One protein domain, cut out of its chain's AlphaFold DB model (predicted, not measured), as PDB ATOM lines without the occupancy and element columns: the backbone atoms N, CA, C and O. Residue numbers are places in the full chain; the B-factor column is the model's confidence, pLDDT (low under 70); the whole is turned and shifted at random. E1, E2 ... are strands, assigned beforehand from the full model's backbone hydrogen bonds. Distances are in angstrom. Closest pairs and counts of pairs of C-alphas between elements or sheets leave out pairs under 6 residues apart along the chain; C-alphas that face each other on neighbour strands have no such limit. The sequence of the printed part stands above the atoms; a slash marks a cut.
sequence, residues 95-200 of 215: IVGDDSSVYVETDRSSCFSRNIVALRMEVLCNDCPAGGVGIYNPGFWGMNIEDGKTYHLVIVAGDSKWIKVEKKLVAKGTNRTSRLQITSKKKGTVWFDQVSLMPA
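What this domain is: This is residues 95 to 200 of the 215 residues of an uncharacterized protein of Zea mays (UniProt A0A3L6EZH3). A twisted wall of five antiparallel strands, in the order E1 E2 E9 E5 E6, has the small antiparallel sheet E3 E8 partly face to face with it, as a sandwich; the antiparallel pair E4 and E7 lies at the far end, where E7 runs on into E8. The pairs E2 with E9, E3 with E8, E4 with E7 and E5 with E6 are nested as a jelly roll, one long hairpin wound over both sheets. The printed part has 106 residues with nine named strands, E1 to E9 along the chain, and no named helix: all strand. It is compact, with a radius of gyration of the C-alphas of 14.6 A and spans of 36 by 36 by 22 A.

Where its parts are: Find C-alpha 102 at (6.155, 194.942, -15.875); from there E1 runs 16.1 A to residue 107. E2, residues 118 to 123, also measures 16.1 A. Next come E3, residues 133 to 137, and E4, residues 143 to 145. E5, residues 150 to 158, spans 25.5 A, and E6, residues 162 to 170, spans 25.8 A. E7, residues 175 to 178, precedes E8, residues 180 to 184. E9, residues 188 to 199, runs 30.8 A to C-alpha 199 at (28.154, 192.081, 3.880).

How they stand to each other: Start at edge strand E1, a hairpin with E2: N 105 and O 120 are 3.0 A apart. Beside E2, look at E9 for N 121 and O 190, 2.8 A; E9 bends by 65 degrees at residue 193. Then E5 pairs with E9 through N 154 and O 196, 2.9 A, and forms a hairpin with edge strand E6 through N 155 and O 165, 2.9 A. In the sheet E3 E8, N 135 and O 182 are 3.0 A apart; the closest C-alphas of E1 and E3, Val 102 and Gly 134, are 6.3 A apart. For E4 and E7, see N 143 and O 178, 2.8 A.

The domain as a whole: The C-alphas farthest apart, Ser 113 and Gly 173, are 38.7 A apart. The printed part has no cut and no long link, and no printed residue is under pLDDT 70.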
ATOM      1  N   ILE A  95      15.115 197.329 -15.589       97.88
ATOM      2  CA  ILE A  95      13.968 196.419 -15.645       97.88
ATOM      3  C   ILE A  95      14.420 194.989 -15.984       97.88
ATOM      4  O   ILE A  95      15.308 194.760 -16.806       97.88
ATOM      5  N   VAL A  96      13.792 194.006 -15.335       98.00
ATOM      6  CA  VAL A  96      13.837 192.582 -15.689       98.00
ATOM      7  C   VAL A  96      12.496 192.216 -16.317       98.00
ATOM      8  O   VAL A  96      11.513 192.053 -15.600       98.00
ATOM      9  N   GLY A  97      12.456 192.067 -17.636       95.88
ATOM     10  CA  GLY A  97      11.223 191.851 -18.398       95.88
ATOM     11  C   GLY A  97      11.072 192.896 -19.499       95.88
ATOM     12  O   GLY A  97      12.035 193.585 -19.831       95.88
ATOM     13  N   ASP A  98       9.869 192.991 -20.050       94.19
ATOM     14  CA  ASP A  98       9.470 193.993 -21.043       94.19
ATOM     15  C   ASP A  98       8.206 194.753 -20.603       94.19
ATOM     16  O   ASP A  98       7.545 194.372 -19.628       94.19
ATOM     17  N   ASP A  99       7.848 195.787 -21.365       93.38
ATOM     18  CA  ASP A  99       6.711 196.681 -21.105       93.38
ATOM     19  C   ASP A  99       5.347 195.963 -21.080       93.38
ATOM     20  O   ASP A  99       4.374 196.493 -20.544       93.38
ATOM     21  N   SER A 100       5.242 194.746 -21.632       94.56
ATOM     22  CA  SER A 100       4.014 193.937 -21.558       94.56
ATOM     23  C   SER A 100       3.876 193.189 -20.227       94.56
ATOM     24  O   SER A 100       2.787 192.746 -19.853       94.56
ATOM     25  N   SER A 101       4.986 193.041 -19.506       96.50
ATOM     26  CA  SER A 101       5.104 192.175 -18.334       96.50
ATOM     27  C   SER A 101       5.274 192.939 -17.024       96.50
ATOM     28  O   SER A 101       4.809 192.458 -15.986       96.50
ATOM     29  N   VAL A 102       5.895 194.120 -17.057       98.00
ATOM     30  CA  VAL A 102       6.155 194.942 -15.875       98.00
ATOM     31  C   VAL A 102       6.192 196.428 -16.235       98.00
ATOM     32  O   VAL A 102       6.768 196.817 -17.244       98.00
ATOM     33  N   TYR A 103       5.596 197.254 -15.381       97.81
ATOM     34  CA  TYR A 103       5.685 198.710 -15.425       97.81
ATOM     35  C   TYR A 103       6.380 199.216 -14.159       97.81
ATOM     36  O   TYR A 103       6.083 198.752 -13.054       97.81
ATOM     37  N   VAL A 104       7.322 200.146 -14.313       97.44
ATOM     38  CA  VAL A 104       8.131 200.687 -13.215       97.44
ATOM     39  C   VAL A 104       8.171 202.203 -13.321       97.44
ATOM     40  O   VAL A 104       8.530 202.746 -14.361       97.44
ATOM     41  N   GLU A 105       7.839 202.879 -12.230       95.94
ATOM     42  CA  GLU A 105       7.886 204.336 -12.112       95.94
ATOM     43  C   GLU A 105       8.185 204.707 -10.658       95.94
ATOM     44  O   GLU A 105       8.057 203.876  -9.764       95.94
ATOM     45  N   THR A 106       8.570 205.948 -10.383       96.62
ATOM     46  CA  THR A 106       8.620 206.461  -9.008       96.62
ATOM     47  C   THR A 106       7.510 207.466  -8.754       96.62
ATOM     48  O   THR A 106       7.272 208.337  -9.592       96.62
ATOM     49  N   ASP A 107       6.936 207.437  -7.561       94.56
ATOM     50  CA  ASP A 107       5.967 208.422  -7.090       94.56
ATOM     51  C   ASP A 107       6.300 208.883  -5.659       94.56
ATOM     52  O   ASP A 107       7.344 208.533  -5.108       94.56
ATOM     53  N   ARG A 108       5.444 209.726  -5.069       94.12
ATOM     54  CA  ARG A 108       5.655 210.318  -3.735       94.12
ATOM     55  C   ARG A 108       5.005 209.523  -2.591       94.12
ATOM     56  O   ARG A 108       4.576 210.119  -1.604       94.12
ATOM     57  N   SER A 109       4.866 208.205  -2.739       93.56
ATOM     58  CA  SER A 109       4.125 207.361  -1.785       93.56
ATOM     59  C   SER A 109       4.980 206.764  -0.663       93.56
ATOM     60  O   SER A 109       4.466 205.945   0.104       93.56
ATOM     61  N   SER A 110       6.268 207.119  -0.561       92.81
ATOM     62  CA  SER A 110       7.131 206.575   0.493       92.81
ATOM     63  C   SER A 110       6.581 206.881   1.889       92.81
ATOM     64  O   SER A 110       6.016 207.946   2.148       92.81
ATOM     65  N   CYS A 111       6.783 205.947   2.819       91.88
ATOM     66  CA  CYS A 111       6.473 206.153   4.230       91.88
ATOM     67  C   CYS A 111       7.474 207.062   4.963       91.88
ATOM     68  O   CYS A 111       7.245 207.382   6.130       91.88
ATOM     69  N   PHE A 112       8.581 207.457   4.328       90.38
ATOM     70  CA  PHE A 112       9.608 208.294   4.944       90.38
ATOM     71  C   PHE A 112       9.390 209.774   4.624       90.38
ATOM     72  O   PHE A 112       9.254 210.180   3.476       90.38
ATOM     73  N   SER A 113       9.407 210.622   5.654       89.88
ATOM     74  CA  SER A 113       9.201 212.068   5.476       89.88
ATOM     75  C   SER A 113      10.405 212.776   4.837       89.88
ATOM     76  O   SER A 113      10.244 213.796   4.168       89.88
ATOM     77  N   ARG A 114      11.614 212.231   5.033       88.19
ATOM     78  CA  ARG A 114      12.876 212.774   4.503       88.19
ATOM     79  C   ARG A 114      13.123 212.402   3.049       88.19
ATOM     80  O   ARG A 114      13.723 213.188   2.325       88.19
ATOM     81  N   ASN A 115      12.642 211.232   2.642       89.12
ATOM     82  CA  ASN A 115      12.632 210.783   1.262       89.12
ATOM     83  C   ASN A 115      11.224 210.316   0.914       89.12
ATOM     84  O   ASN A 115      10.853 209.182   1.186       89.12
ATOM     85  N   ILE A 116      10.439 211.211   0.320       92.44
ATOM     86  CA  ILE A 116       9.055 210.907  -0.053       92.44
ATOM     87  C   ILE A 116       8.964 210.059  -1.328       92.44
ATOM     88  O   ILE A 116       7.877 209.599  -1.667       92.44
ATOM     89  N   VAL A 117      10.075 209.864  -2.048       94.19
ATOM     90  CA  VAL A 117      10.106 209.136  -3.317       94.19
ATOM     91  C   VAL A 117      10.150 207.631  -3.062       94.19
ATOM     92  O   VAL A 117      11.000 207.141  -2.327       94.19
ATOM     93  N   ALA A 118       9.249 206.892  -3.702       95.50
ATOM     94  CA  ALA A 118       9.218 205.434  -3.704       95.50
ATOM     95  C   ALA A 118       9.185 204.906  -5.137       95.50
ATOM     96  O   ALA A 118       8.599 205.530  -6.023       95.50
ATOM     97  N   LEU A 119       9.756 203.726  -5.360       97.25
ATOM     98  CA  LEU A 119       9.637 203.012  -6.625       97.25
ATOM     99  C   LEU A 119       8.363 202.167  -6.631       97.25
ATOM    100  O   LEU A 119       8.256 201.210  -5.870       97.25
ATOM    101  N   ARG A 120       7.430 202.475  -7.528       97.31
ATOM    102  CA  ARG A 120       6.244 201.679  -7.838       97.31
ATOM    103  C   ARG A 120       6.589 200.640  -8.904       97.31
ATOM    104  O   ARG A 120       6.955 200.985 -10.024       97.31
ATOM    105  N   MET A 121       6.419 199.366  -8.574       97.75
ATOM    106  CA  MET A 121       6.550 198.251  -9.510       97.75
ATOM    107  C   MET A 121       5.201 197.564  -9.686       97.75
ATOM    108  O   MET A 121       4.610 197.064  -8.729       97.75
ATOM    109  N   GLU A 122       4.729 197.501 -10.925       97.81
ATOM    110  CA  GLU A 122       3.489 196.839 -11.304       97.81
ATOM    111  C   GLU A 122       3.789 195.659 -12.228       97.81
ATOM    112  O   GLU A 122       4.211 195.827 -13.366       97.81
ATOM    113  N   VAL A 123       3.571 194.441 -11.736       98.06
ATOM    114  CA  VAL A 123       3.663 193.221 -12.543       98.06
ATOM    115  C   VAL A 123       2.346 193.034 -13.279       98.06
ATOM    116  O   VAL A 123       1.294 192.961 -12.643       98.06
ATOM    117  N   LEU A 124       2.414 192.930 -14.604       97.69
ATOM    118  CA  LEU A 124       1.268 192.895 -15.517       97.69
ATOM    119  C   LEU A 124       0.969 191.485 -16.049       97.69
ATOM    120  O   LEU A 124      -0.191 191.189 -16.371       97.69
ATOM    121  N   CYS A 125       1.980 190.610 -16.104       95.56
ATOM    122  CA  CYS A 125       1.854 189.237 -16.598       95.56
ATOM    123  C   CYS A 125       1.074 188.323 -15.639       95.56
ATOM    124  O   CYS A 125       1.239 188.382 -14.422       95.56
ATOM    125  N   ASN A 126       0.241 187.443 -16.209       93.88
ATOM    126  CA  ASN A 126      -0.374 186.323 -15.484       93.88
ATOM    127  C   ASN A 126       0.546 185.091 -15.504       93.88
ATOM    128  O   ASN A 126       0.761 184.465 -14.470       93.88
ATOM    129  N   ASP A 127       1.143 184.806 -16.664       94.31
ATOM    130  CA  ASP A 127       2.066 183.691 -16.890       94.31
ATOM    131  C   ASP A 127       3.499 184.214 -17.046       94.31
ATOM    132  O   ASP A 127       4.075 184.246 -18.133       94.31
ATOM    133  N   CYS A 128       4.068 184.708 -15.947       95.06
ATOM    134  CA  CYS A 128       5.408 185.286 -15.969       95.06
ATOM    135  C   CYS A 128       6.500 184.209 -16.174       95.06
ATOM    136  O   CYS A 128       6.345 183.071 -15.713       95.06
ATOM    137  N   PRO A 129       7.654 184.557 -16.783       95.69
ATOM    138  CA  PRO A 129       8.779 183.641 -16.971       95.69
ATOM    139  C   PRO A 129       9.267 182.970 -15.677       95.69
ATOM    140  O   PRO A 129       9.051 183.451 -14.562       95.69
ATOM    141  N   ALA A 130      10.028 181.879 -15.812       94.06
ATOM    142  CA  ALA A 130      10.532 181.114 -14.669       94.06
ATOM    143  C   ALA A 130      11.404 181.934 -13.690       94.06
ATOM    144  O   ALA A 130      11.429 181.605 -12.504       94.06
ATOM    145  N   GLY A 131      12.065 183.002 -14.150       93.75
ATOM    146  CA  GLY A 131      12.818 183.945 -13.308       93.75
ATOM    147  C   GLY A 131      11.989 185.089 -12.704       93.75
ATOM    148  O   GLY A 131      12.496 185.830 -11.864       93.75
ATOM    149  N   GLY A 132      10.716 185.219 -13.095       97.19
ATOM    150  CA  GLY A 132       9.872 186.376 -12.792       97.19
ATOM    151  C   GLY A 132      10.268 187.628 -13.577       97.19
ATOM    152  O   GLY A 132      11.206 187.609 -14.373       97.19
ATOM    153  N   VAL A 133       9.539 188.711 -13.326       98.38
ATOM    154  CA  VAL A 133       9.798 190.056 -13.861       98.38
ATOM    155  C   VAL A 133       9.895 191.060 -12.717       98.38
ATOM    156  O   VAL A 133       9.408 190.786 -11.617       98.38
ATOM    157  N   GLY A 134      10.553 192.192 -12.934       98.06
ATOM    158  CA  GLY A 134      10.752 193.206 -11.904       98.06
ATOM    159  C   GLY A 134      11.912 194.137 -12.211       98.06
ATOM    160  O   GLY A 134      11.997 194.674 -13.311       98.06
ATOM    161  N   ILE A 135      12.814 194.309 -11.247       98.19
ATOM    162  CA  ILE A 135      13.941 195.248 -11.327       98.19
ATOM    163  C   ILE A 135      15.252 194.606 -10.878       98.19
ATOM    164  O   ILE A 135      15.271 193.607 -10.152       98.19
ATOM    165  N   TYR A 136      16.370 195.204 -11.274       98.25
ATOM    166  CA  TYR A 136      17.681 194.868 -10.748       98.25
ATOM    167  C   TYR A 136      18.566 196.089 -10.540       98.25
ATOM    168  O   TYR A 136      18.435 197.089 -11.239       98.25
ATOM    169  N   ASN A 137      19.507 195.964  -9.606       98.50
ATOM    170  CA  ASN A 137      20.546 196.945  -9.339       98.50
ATOM    171  C   ASN A 137      21.923 196.306  -9.580       98.50
ATOM    172  O   ASN A 137      22.218 195.274  -8.966       98.50
ATOM    173  N   PRO A 138      22.763 196.868 -10.465       97.88
ATOM    174  CA  PRO A 138      24.112 196.362 -10.712       97.88
ATOM    175  C   PRO A 138      25.108 196.735  -9.600       97.88
ATOM    176  O   PRO A 138      26.237 196.255  -9.621       97.88
ATOM    177  N   GLY A 139      24.716 197.579  -8.645       96.69
ATOM    178  CA  GLY A 139      25.611 198.150  -7.649       96.69
ATOM    179  C   GLY A 139      26.561 199.173  -8.263       96.69
ATOM    180  O   GLY A 139      26.216 199.868  -9.221       96.69
ATOM    181  N   PHE A 140      27.770 199.247  -7.723       95.44
ATOM    182  CA  PHE A 140      28.830 200.136  -8.195       95.44
ATOM    183  C   PHE A 140      29.747 199.371  -9.158       95.44
ATOM    184  O   PHE A 140      30.740 198.778  -8.749       95.44
ATOM    185  N   TRP A 141      29.378 199.341 -10.445       94.06
ATOM    186  CA  TRP A 141      30.057 198.564 -11.503       94.06
ATOM    187  C   TRP A 141      30.108 197.044 -11.263       94.06
ATOM    188  O   TRP A 141      30.973 196.345 -11.796       94.06
ATOM    189  N   GLY A 142      29.152 196.520 -10.498       96.00
ATOM    190  CA  GLY A 142      29.089 195.127 -10.070       96.00
ATOM    191  C   GLY A 142      29.097 194.999  -8.550       96.00
ATOM    192  O   GLY A 142      29.588 195.860  -7.826       96.00
ATOM    193  N   MET A 143      28.549 193.895  -8.054       96.94
ATOM    194  CA  MET A 143      28.607 193.530  -6.644       96.94
ATOM    195  C   MET A 143      29.598 192.382  -6.464       96.94
ATOM    196  O   MET A 143      29.427 191.314  -7.060       96.94
ATOM    197  N   ASN A 144      30.613 192.581  -5.622       95.88
ATOM    198  CA  ASN A 144      31.532 191.512  -5.242       95.88
ATOM    199  C   ASN A 144      30.868 190.575  -4.228       95.88
ATOM    200  O   ASN A 144      30.821 190.851  -3.029       95.88
ATOM    201  N   ILE A 145      30.346 189.465  -4.738       97.62
ATOM    202  CA  ILE A 145      29.782 188.388  -3.932       97.62
ATOM    203  C   ILE A 145      30.835 187.297  -3.792       97.62
ATOM    204  O   ILE A 145      31.425 186.882  -4.784       97.62
ATOM    205  N   GLU A 146      31.070 186.841  -2.569       97.75
ATOM    206  CA  GLU A 146      32.091 185.853  -2.226       97.75
ATOM    207  C   GLU A 146      31.445 184.610  -1.624       97.75
ATOM    208  O   GLU A 146      30.573 184.711  -0.763       97.75
ATOM    209  N   ASP A 147      31.880 183.435  -2.071       97.94
ATOM    210  CA  ASP A 147      31.342 182.157  -1.620       97.94
ATOM    211  C   ASP A 147      31.387 182.003  -0.091       97.94
ATOM    212  O   ASP A 147      32.351 182.389   0.574       97.94
ATOM    213  N   GLY A 148      30.312 181.461   0.483       97.44
ATOM    214  CA  GLY A 148      30.162 181.265   1.925       97.44
ATOM    215  C   GLY A 148      29.966 182.542   2.753       97.44
ATOM    216  O   GLY A 148      29.585 182.443   3.923       97.44
ATOM    217  N   LYS A 149      30.162 183.744   2.189       96.94
ATOM    218  CA  LYS A 149      29.870 184.998   2.896       96.94
ATOM    219  C   LYS A 149      28.367 185.201   3.040       96.94
ATOM    220  O   LYS A 149      27.557 184.789   2.206       96.94
ATOM    221  N   THR A 150      27.998 185.849   4.140       96.94
ATOM    222  CA  THR A 150      26.613 186.227   4.422       96.94
ATOM    223  C   THR A 150      26.409 187.697   4.088       96.94
ATOM    224  O   THR A 150      27.273 188.520   4.373       96.94
ATOM    225  N   TYR A 151      25.249 188.026   3.532       96.00
ATOM    226  CA  TYR A 151      24.827 189.376   3.186       96.00
ATOM    227  C   TYR A 151      23.458 189.654   3.809       96.00
ATOM    228  O   TYR A 151      22.582 188.788   3.825       96.00
ATOM    229  N   HIS A 152      23.273 190.854   4.341       95.81
ATOM    230  CA  HIS A 152      22.036 191.326   4.942       95.81
ATOM    231  C   HIS A 152      21.268 192.146   3.912       95.81
ATOM    232  O   HIS A 152      21.691 193.240   3.553       95.81
ATOM    233  N   LEU A 153      20.155 191.592   3.437       96.19
ATOM    234  CA  LEU A 153      19.193 192.275   2.587       96.19
ATOM    235  C   LEU A 153      18.134 192.935   3.470       96.19
ATOM    236  O   LEU A 153      17.503 192.254   4.286       96.19
ATOM    237  N   VAL A 154      17.905 194.224   3.251       96.25
ATOM    238  CA  VAL A 154      16.782 194.969   3.818       96.25
ATOM    239  C   VAL A 154      16.029 195.652   2.687       96.25
ATOM    240  O   VAL A 154      16.635 196.272   1.821       96.25
ATOM    241  N   ILE A 155      14.708 195.532   2.686       95.31
ATOM    242  CA  ILE A 155      13.824 196.224   1.747       95.31
ATOM    243  C   ILE A 155      12.667 196.787   2.558       95.31
ATOM    244  O   ILE A 155      12.015 196.035   3.286       95.31
ATOM    245  N   VAL A 156      12.379 198.078   2.427       96.31
ATOM    246  CA  VAL A 156      11.109 198.627   2.904       96.31
ATOM    247  C   VAL A 156      10.144 198.555   1.731       96.31
ATOM    248  O   VAL A 156      10.394 199.129   0.677       96.31
ATOM    249  N   ALA A 157       9.093 197.756   1.871       95.38
ATOM    250  CA  ALA A 157       8.133 197.504   0.807       95.38
ATOM    251  C   ALA A 157       6.717 197.660   1.334       95.38
ATOM    252  O   ALA A 157       6.429 197.289   2.472       95.38
ATOM    253  N   GLY A 158       5.820 198.181   0.516       89.38
ATOM    254  CA  GLY A 158       4.453 198.412   0.943       89.38
ATOM    255  C   GLY A 158       3.517 198.652  -0.215       89.38
ATOM    256  O   GLY A 158       3.936 198.965  -1.321       89.38
ATOM    257  N   ASP A 159       2.238 198.485   0.063       83.00
ATOM    258  CA  ASP A 159       1.156 199.085  -0.700       83.00
ATOM    259  C   ASP A 159       0.543 200.216   0.149       83.00
ATOM    260  O   ASP A 159       1.207 201.194   0.477       83.00
ATOM    261  N   SER A 160      -0.691 200.038   0.605       79.94
ATOM    262  CA  SER A 160      -1.305 200.726   1.738       79.94
ATOM    263  C   SER A 160      -0.547 200.599   3.070       79.94
ATOM    264  O   SER A 160      -0.633 201.504   3.902       79.94
ATOM    265  N   LYS A 161       0.175 199.492   3.308       91.06
ATOM    266  CA  LYS A 161       0.932 199.272   4.550       91.06
ATOM    267  C   LYS A 161       2.374 198.876   4.261       91.06
ATOM    268  O   LYS A 161       2.649 197.781   3.778       91.06
ATOM    269  N   TRP A 162       3.291 199.750   4.652       94.38
ATOM    270  CA  TRP A 162       4.725 199.524   4.541       94.38
ATOM    271  C   TRP A 162       5.242 198.576   5.625       94.38
ATOM    272  O   TRP A 162       4.877 198.674   6.800       94.38
ATOM    273  N   ILE A 163       6.107 197.651   5.217       94.69
ATOM    274  CA  ILE A 163       6.793 196.689   6.074       94.69
ATOM    275  C   ILE A 163       8.288 196.672   5.755       94.69
ATOM    276  O   ILE A 163       8.705 196.803   4.605       94.69
ATOM    277  N   LYS A 164       9.108 196.466   6.788       94.69
ATOM    278  CA  LYS A 164      10.535 196.172   6.633       94.69
ATOM    279  C   LYS A 164      10.698 194.667   6.429       94.69
ATOM    280  O   LYS A 164      10.323 193.877   7.294       94.69
ATOM    281  N   VAL A 165      11.254 194.273   5.292       94.06
ATOM    282  CA  VAL A 165      11.619 192.892   4.974       94.06
ATOM    283  C   VAL A 165      13.116 192.737   5.175       94.06
ATOM    284  O   VAL A 165      13.900 193.444   4.551       94.06
ATOM    285  N   GLU A 166      13.515 191.792   6.024       95.06
ATOM    286  CA  GLU A 166      14.920 191.519   6.322       95.06
ATOM    287  C   GLU A 166      15.260 190.060   6.035       95.06
ATOM    288  O   GLU A 166      14.542 189.135   6.430       95.06
ATOM    289  N   LYS A 167      16.381 189.836   5.349       95.06
ATOM    290  CA  LYS A 167      16.844 188.491   5.023       95.06
ATOM    291  C   LYS A 167      18.361 188.401   5.061       95.06
ATOM    292  O   LYS A 167      19.059 189.234   4.501       95.06
ATOM    293  N   LYS A 168      18.873 187.327   5.661       95.38
ATOM    294  CA  LYS A 168      20.270 186.918   5.493       95.38
ATOM    295  C   LYS A 168      20.383 186.001   4.281       95.38
ATOM    296  O   LYS A 168      19.677 184.992   4.202       95.38
ATOM    297  N   LEU A 169      21.257 186.360   3.355       96.00
ATOM    298  CA  LEU A 169      21.580 185.604   2.153       96.00
ATOM    299  C   LEU A 169      22.981 185.022   2.315       96.00
ATOM    300  O   LEU A 169      23.909 185.761   2.619       96.00
ATOM    301  N   VAL A 170      23.138 183.714   2.120       97.50
ATOM    302  CA  VAL A 170      24.454 183.060   2.099       97.50
ATOM    303  C   VAL A 170      24.813 182.788   0.648       97.50
ATOM    304  O   VAL A 170      24.051 182.128  -0.066       97.50
ATOM    305  N   ALA A 171      25.944 183.327   0.207       97.50
ATOM    306  CA  ALA A 171      26.436 183.125  -1.144       97.50
ATOM    307  C   ALA A 171      26.871 181.669  -1.359       97.50
ATOM    308  O   ALA A 171      27.438 181.039  -0.469       97.50
ATOM    309  N   LYS A 172      26.588 181.147  -2.557       97.38
ATOM    310  CA  LYS A 172      26.950 179.785  -2.996       97.38
ATOM    311  C   LYS A 172      28.063 179.772  -4.052       97.38
ATOM    312  O   LYS A 172      28.233 178.785  -4.762       97.38
ATOM    313  N   GLY A 173      28.705 180.914  -4.261       96.94
ATOM    314  CA  GLY A 173      29.743 181.096  -5.259       96.94
ATOM    315  C   GLY A 173      30.276 182.521  -5.243       96.94
ATOM    316  O   GLY A 173      29.613 183.435  -4.750       96.94
ATOM    317  N   THR A 174      31.469 182.694  -5.809       97.56
ATOM    318  CA  THR A 174      32.137 183.992  -5.923       97.56
ATOM    319  C   THR A 174      31.911 184.590  -7.309       97.56
ATOM    320  O   THR A 174      32.212 183.949  -8.315       97.56
ATOM    321  N   ASN A 175      31.424 185.828  -7.379       97.44
ATOM    322  CA  ASN A 175      31.307 186.590  -8.616       97.44
ATOM    323  C   ASN A 175      31.411 188.099  -8.338       97.44
ATOM    324  O   ASN A 175      30.636 188.655  -7.560       97.44
ATOM    325  N   ARG A 176      32.354 188.752  -9.027       95.69
ATOM    326  CA  ARG A 176      32.677 190.183  -8.897       95.69
ATOM    327  C   ARG A 176      31.698 191.114  -9.611       95.69
ATOM    328  O   ARG A 176      31.665 192.298  -9.307       95.69
ATOM    329  N   THR A 177      30.928 190.594 -10.562       96.56
ATOM    330  CA  THR A 177      29.983 191.358 -11.388       96.56
ATOM    331  C   THR A 177      28.534 190.976 -11.088       96.56
ATOM    332  O   THR A 177      27.660 191.057 -11.952       96.56
ATOM    333  N   SER A 178      28.265 190.528  -9.857       97.94
ATOM    334  CA  SER A 178      26.913 190.165  -9.429       97.94
ATOM    335  C   SER A 178      25.993 191.389  -9.384       97.94
ATOM    336  O   SER A 178      26.446 192.530  -9.392       97.94
ATOM    337  N   ARG A 179      24.684 191.142  -9.314       97.75
ATOM    338  CA  ARG A 179      23.636 192.166  -9.212       97.75
ATOM    339  C   ARG A 179      22.535 191.705  -8.265       97.75
ATOM    340  O   ARG A 179      22.284 190.503  -8.166       97.75
ATOM    341  N   LEU A 180      21.835 192.643  -7.635       98.19
ATOM    342  CA  LEU A 180      20.626 192.355  -6.863       98.19
ATOM    343  C   LEU A 180      19.420 192.376  -7.801       98.19
ATOM    344  O   LEU A 180      19.225 193.360  -8.506       98.19
ATOM    345  N   GLN A 181      18.602 191.321  -7.809       97.75
ATOM    346  CA  GLN A 181      17.333 191.295  -8.545       97.75
ATOM    347  C   GLN A 181      16.162 191.161  -7.575       97.75
ATOM    348  O   GLN A 181      16.201 190.335  -6.663       97.75
ATOM    349  N   ILE A 182      15.110 191.941  -7.807       97.25
ATOM    350  CA  ILE A 182      13.829 191.844  -7.109       97.25
ATOM    351  C   ILE A 182      12.787 191.534  -8.180       97.25
ATOM    352  O   ILE A 182      12.452 192.393  -8.994       97.25
ATOM    353  N   THR A 183      12.313 190.289  -8.211       97.50
ATOM    354  CA  THR A 183      11.346 189.824  -9.209       97.50
ATOM    355  C   THR A 183      10.133 189.176  -8.559       97.50
ATOM    356  O   THR A 183      10.190 188.640  -7.452       97.50
ATOM    357  N   SER A 184       9.012 189.211  -9.271       96.69
ATOM    358  CA  SER A 184       7.784 188.518  -8.909       96.69
ATOM    359  C   SER A 184       7.216 187.785 -10.122       96.69
ATOM    360  O   SER A 184       7.454 188.137 -11.277       96.69
ATOM    361  N   LYS A 185       6.471 186.719  -9.840       96.94
ATOM    362  CA  LYS A 185       5.637 185.999 -10.816       96.94
ATOM    363  C   LYS A 185       4.150 186.272 -10.619       96.94
ATOM    364  O   LYS A 185       3.326 185.748 -11.354       96.94
ATOM    365  N   LYS A 186       3.806 187.004  -9.561       96.00
ATOM    366  CA  LYS A 186       2.431 187.327  -9.210       96.00
ATOM    367  C   LYS A 186       2.122 188.715  -9.735       96.00
ATOM    368  O   LYS A 186       2.827 189.661  -9.378       96.00
ATOM    369  N   LYS A 187       1.059 188.803 -10.530       97.19
ATOM    370  CA  LYS A 187       0.454 190.062 -10.955       97.19
ATOM    371  C   LYS A 187       0.070 190.904  -9.738       97.19
ATOM    372  O   LYS A 187      -0.481 190.368  -8.775       97.19
ATOM    373  N   GLY A 188       0.350 192.200  -9.787       96.31
ATOM    374  CA  GLY A 188       0.046 193.131  -8.702       96.31
ATOM    375  C   GLY A 188       1.002 194.318  -8.651       96.31
ATOM    376  O   GLY A 188       1.976 194.374  -9.398       96.31
ATOM    377  N   THR A 189       0.718 195.254  -7.749       97.19
ATOM    378  CA  THR A 189       1.521 196.462  -7.534       97.19
ATOM    379  C   THR A 189       2.169 196.423  -6.158       97.19
ATOM    380  O   THR A 189       1.530 196.036  -5.181       97.19
ATOM    381  N   VAL A 190       3.431 196.828  -6.080       96.75
ATOM    382  CA  VAL A 190       4.180 196.982  -4.831       96.75
ATOM    383  C   VAL A 190       5.090 198.199  -4.939       96.75
ATOM    384  O   VAL A 190       5.626 198.481  -6.010       96.75
ATOM    385  N   TRP A 191       5.262 198.911  -3.833       97.12
ATOM    386  CA  TRP A 191       6.199 200.014  -3.719       97.12
ATOM    387  C   TRP A 191       7.425 199.588  -2.921       97.12
ATOM    388  O   TRP A 191       7.327 198.760  -2.011       97.12
ATOM    389  N   PHE A 192       8.571 200.173  -3.257       96.44
ATOM    390  CA  PHE A 192       9.847 199.960  -2.587       96.44
ATOM    391  C   PHE A 192      10.503 201.291  -2.218       96.44
ATOM    392  O   PHE A 192      10.452 202.252  -2.983       96.44
ATOM    393  N   ASP A 193      11.180 201.310  -1.076       94.75
ATOM    394  CA  ASP A 193      12.131 202.340  -0.653       94.75
ATOM    395  C   ASP A 193      13.209 201.666   0.227       94.75
ATOM    396  O   ASP A 193      13.038 200.540   0.707       94.75
ATOM    397  N   GLN A 194      14.339 202.339   0.427       94.12
ATOM    398  CA  GLN A 194      15.433 201.940   1.309       94.12
ATOM    399  C   GLN A 194      15.907 200.494   1.076       94.12
ATOM    400  O   GLN A 194      15.977 199.686   2.007       94.12
ATOM    401  N   VAL A 195      16.237 200.166  -0.177       96.88
ATOM    402  CA  VAL A 195      16.734 198.838  -0.566       96.88
ATOM    403  C   VAL A 195      18.228 198.717  -0.283       96.88
ATOM    404  O   VAL A 195      19.036 199.372  -0.921       96.88
ATOM    405  N   SER A 196      18.622 197.840   0.630       96.44
ATOM    406  CA  SER A 196      20.004 197.722   1.100       96.44
ATOM    407  C   SER A 196      20.506 196.290   1.022       96.44
ATOM    408  O   SER A 196      19.780 195.357   1.370       96.44
ATOM    409  N   LEU A 197      21.758 196.112   0.604       96.50
ATOM    410  CA  LEU A 197      22.460 194.836   0.652       96.50
ATOM    411  C   LEU A 197      23.887 195.063   1.152       96.50
ATOM    412  O   LEU A 197      24.716 195.623   0.443       96.50
ATOM    413  N   MET A 198      24.191 194.581   2.356       95.00
ATOM    414  CA  MET A 198      25.509 194.759   2.978       95.00
ATOM    415  C   MET A 198      26.134 193.416   3.389       95.00
ATOM    416  O   MET A 198      25.408 192.535   3.855       95.00
ATOM    417  N   PRO A 199      27.462 193.232   3.291       94.44
ATOM    418  CA  PRO A 199      28.154 192.081   3.880       94.44
ATOM    419  C   PRO A 199      27.933 191.974   5.398       94.44
ATOM    420  O   PRO A 199      27.848 192.981   6.099       94.44
ATOM    421  N   ALA A 200      27.852 190.753   5.932       89.81
ATOM    422  CA  ALA A 200      27.645 190.457   7.360       89.81
ATOM    423  C   ALA A 200      28.897 190.640   8.240       89.81
ATOM    424  O   ALA A 200      28.817 190.580   9.465       89.81
TER     425      ALA A 200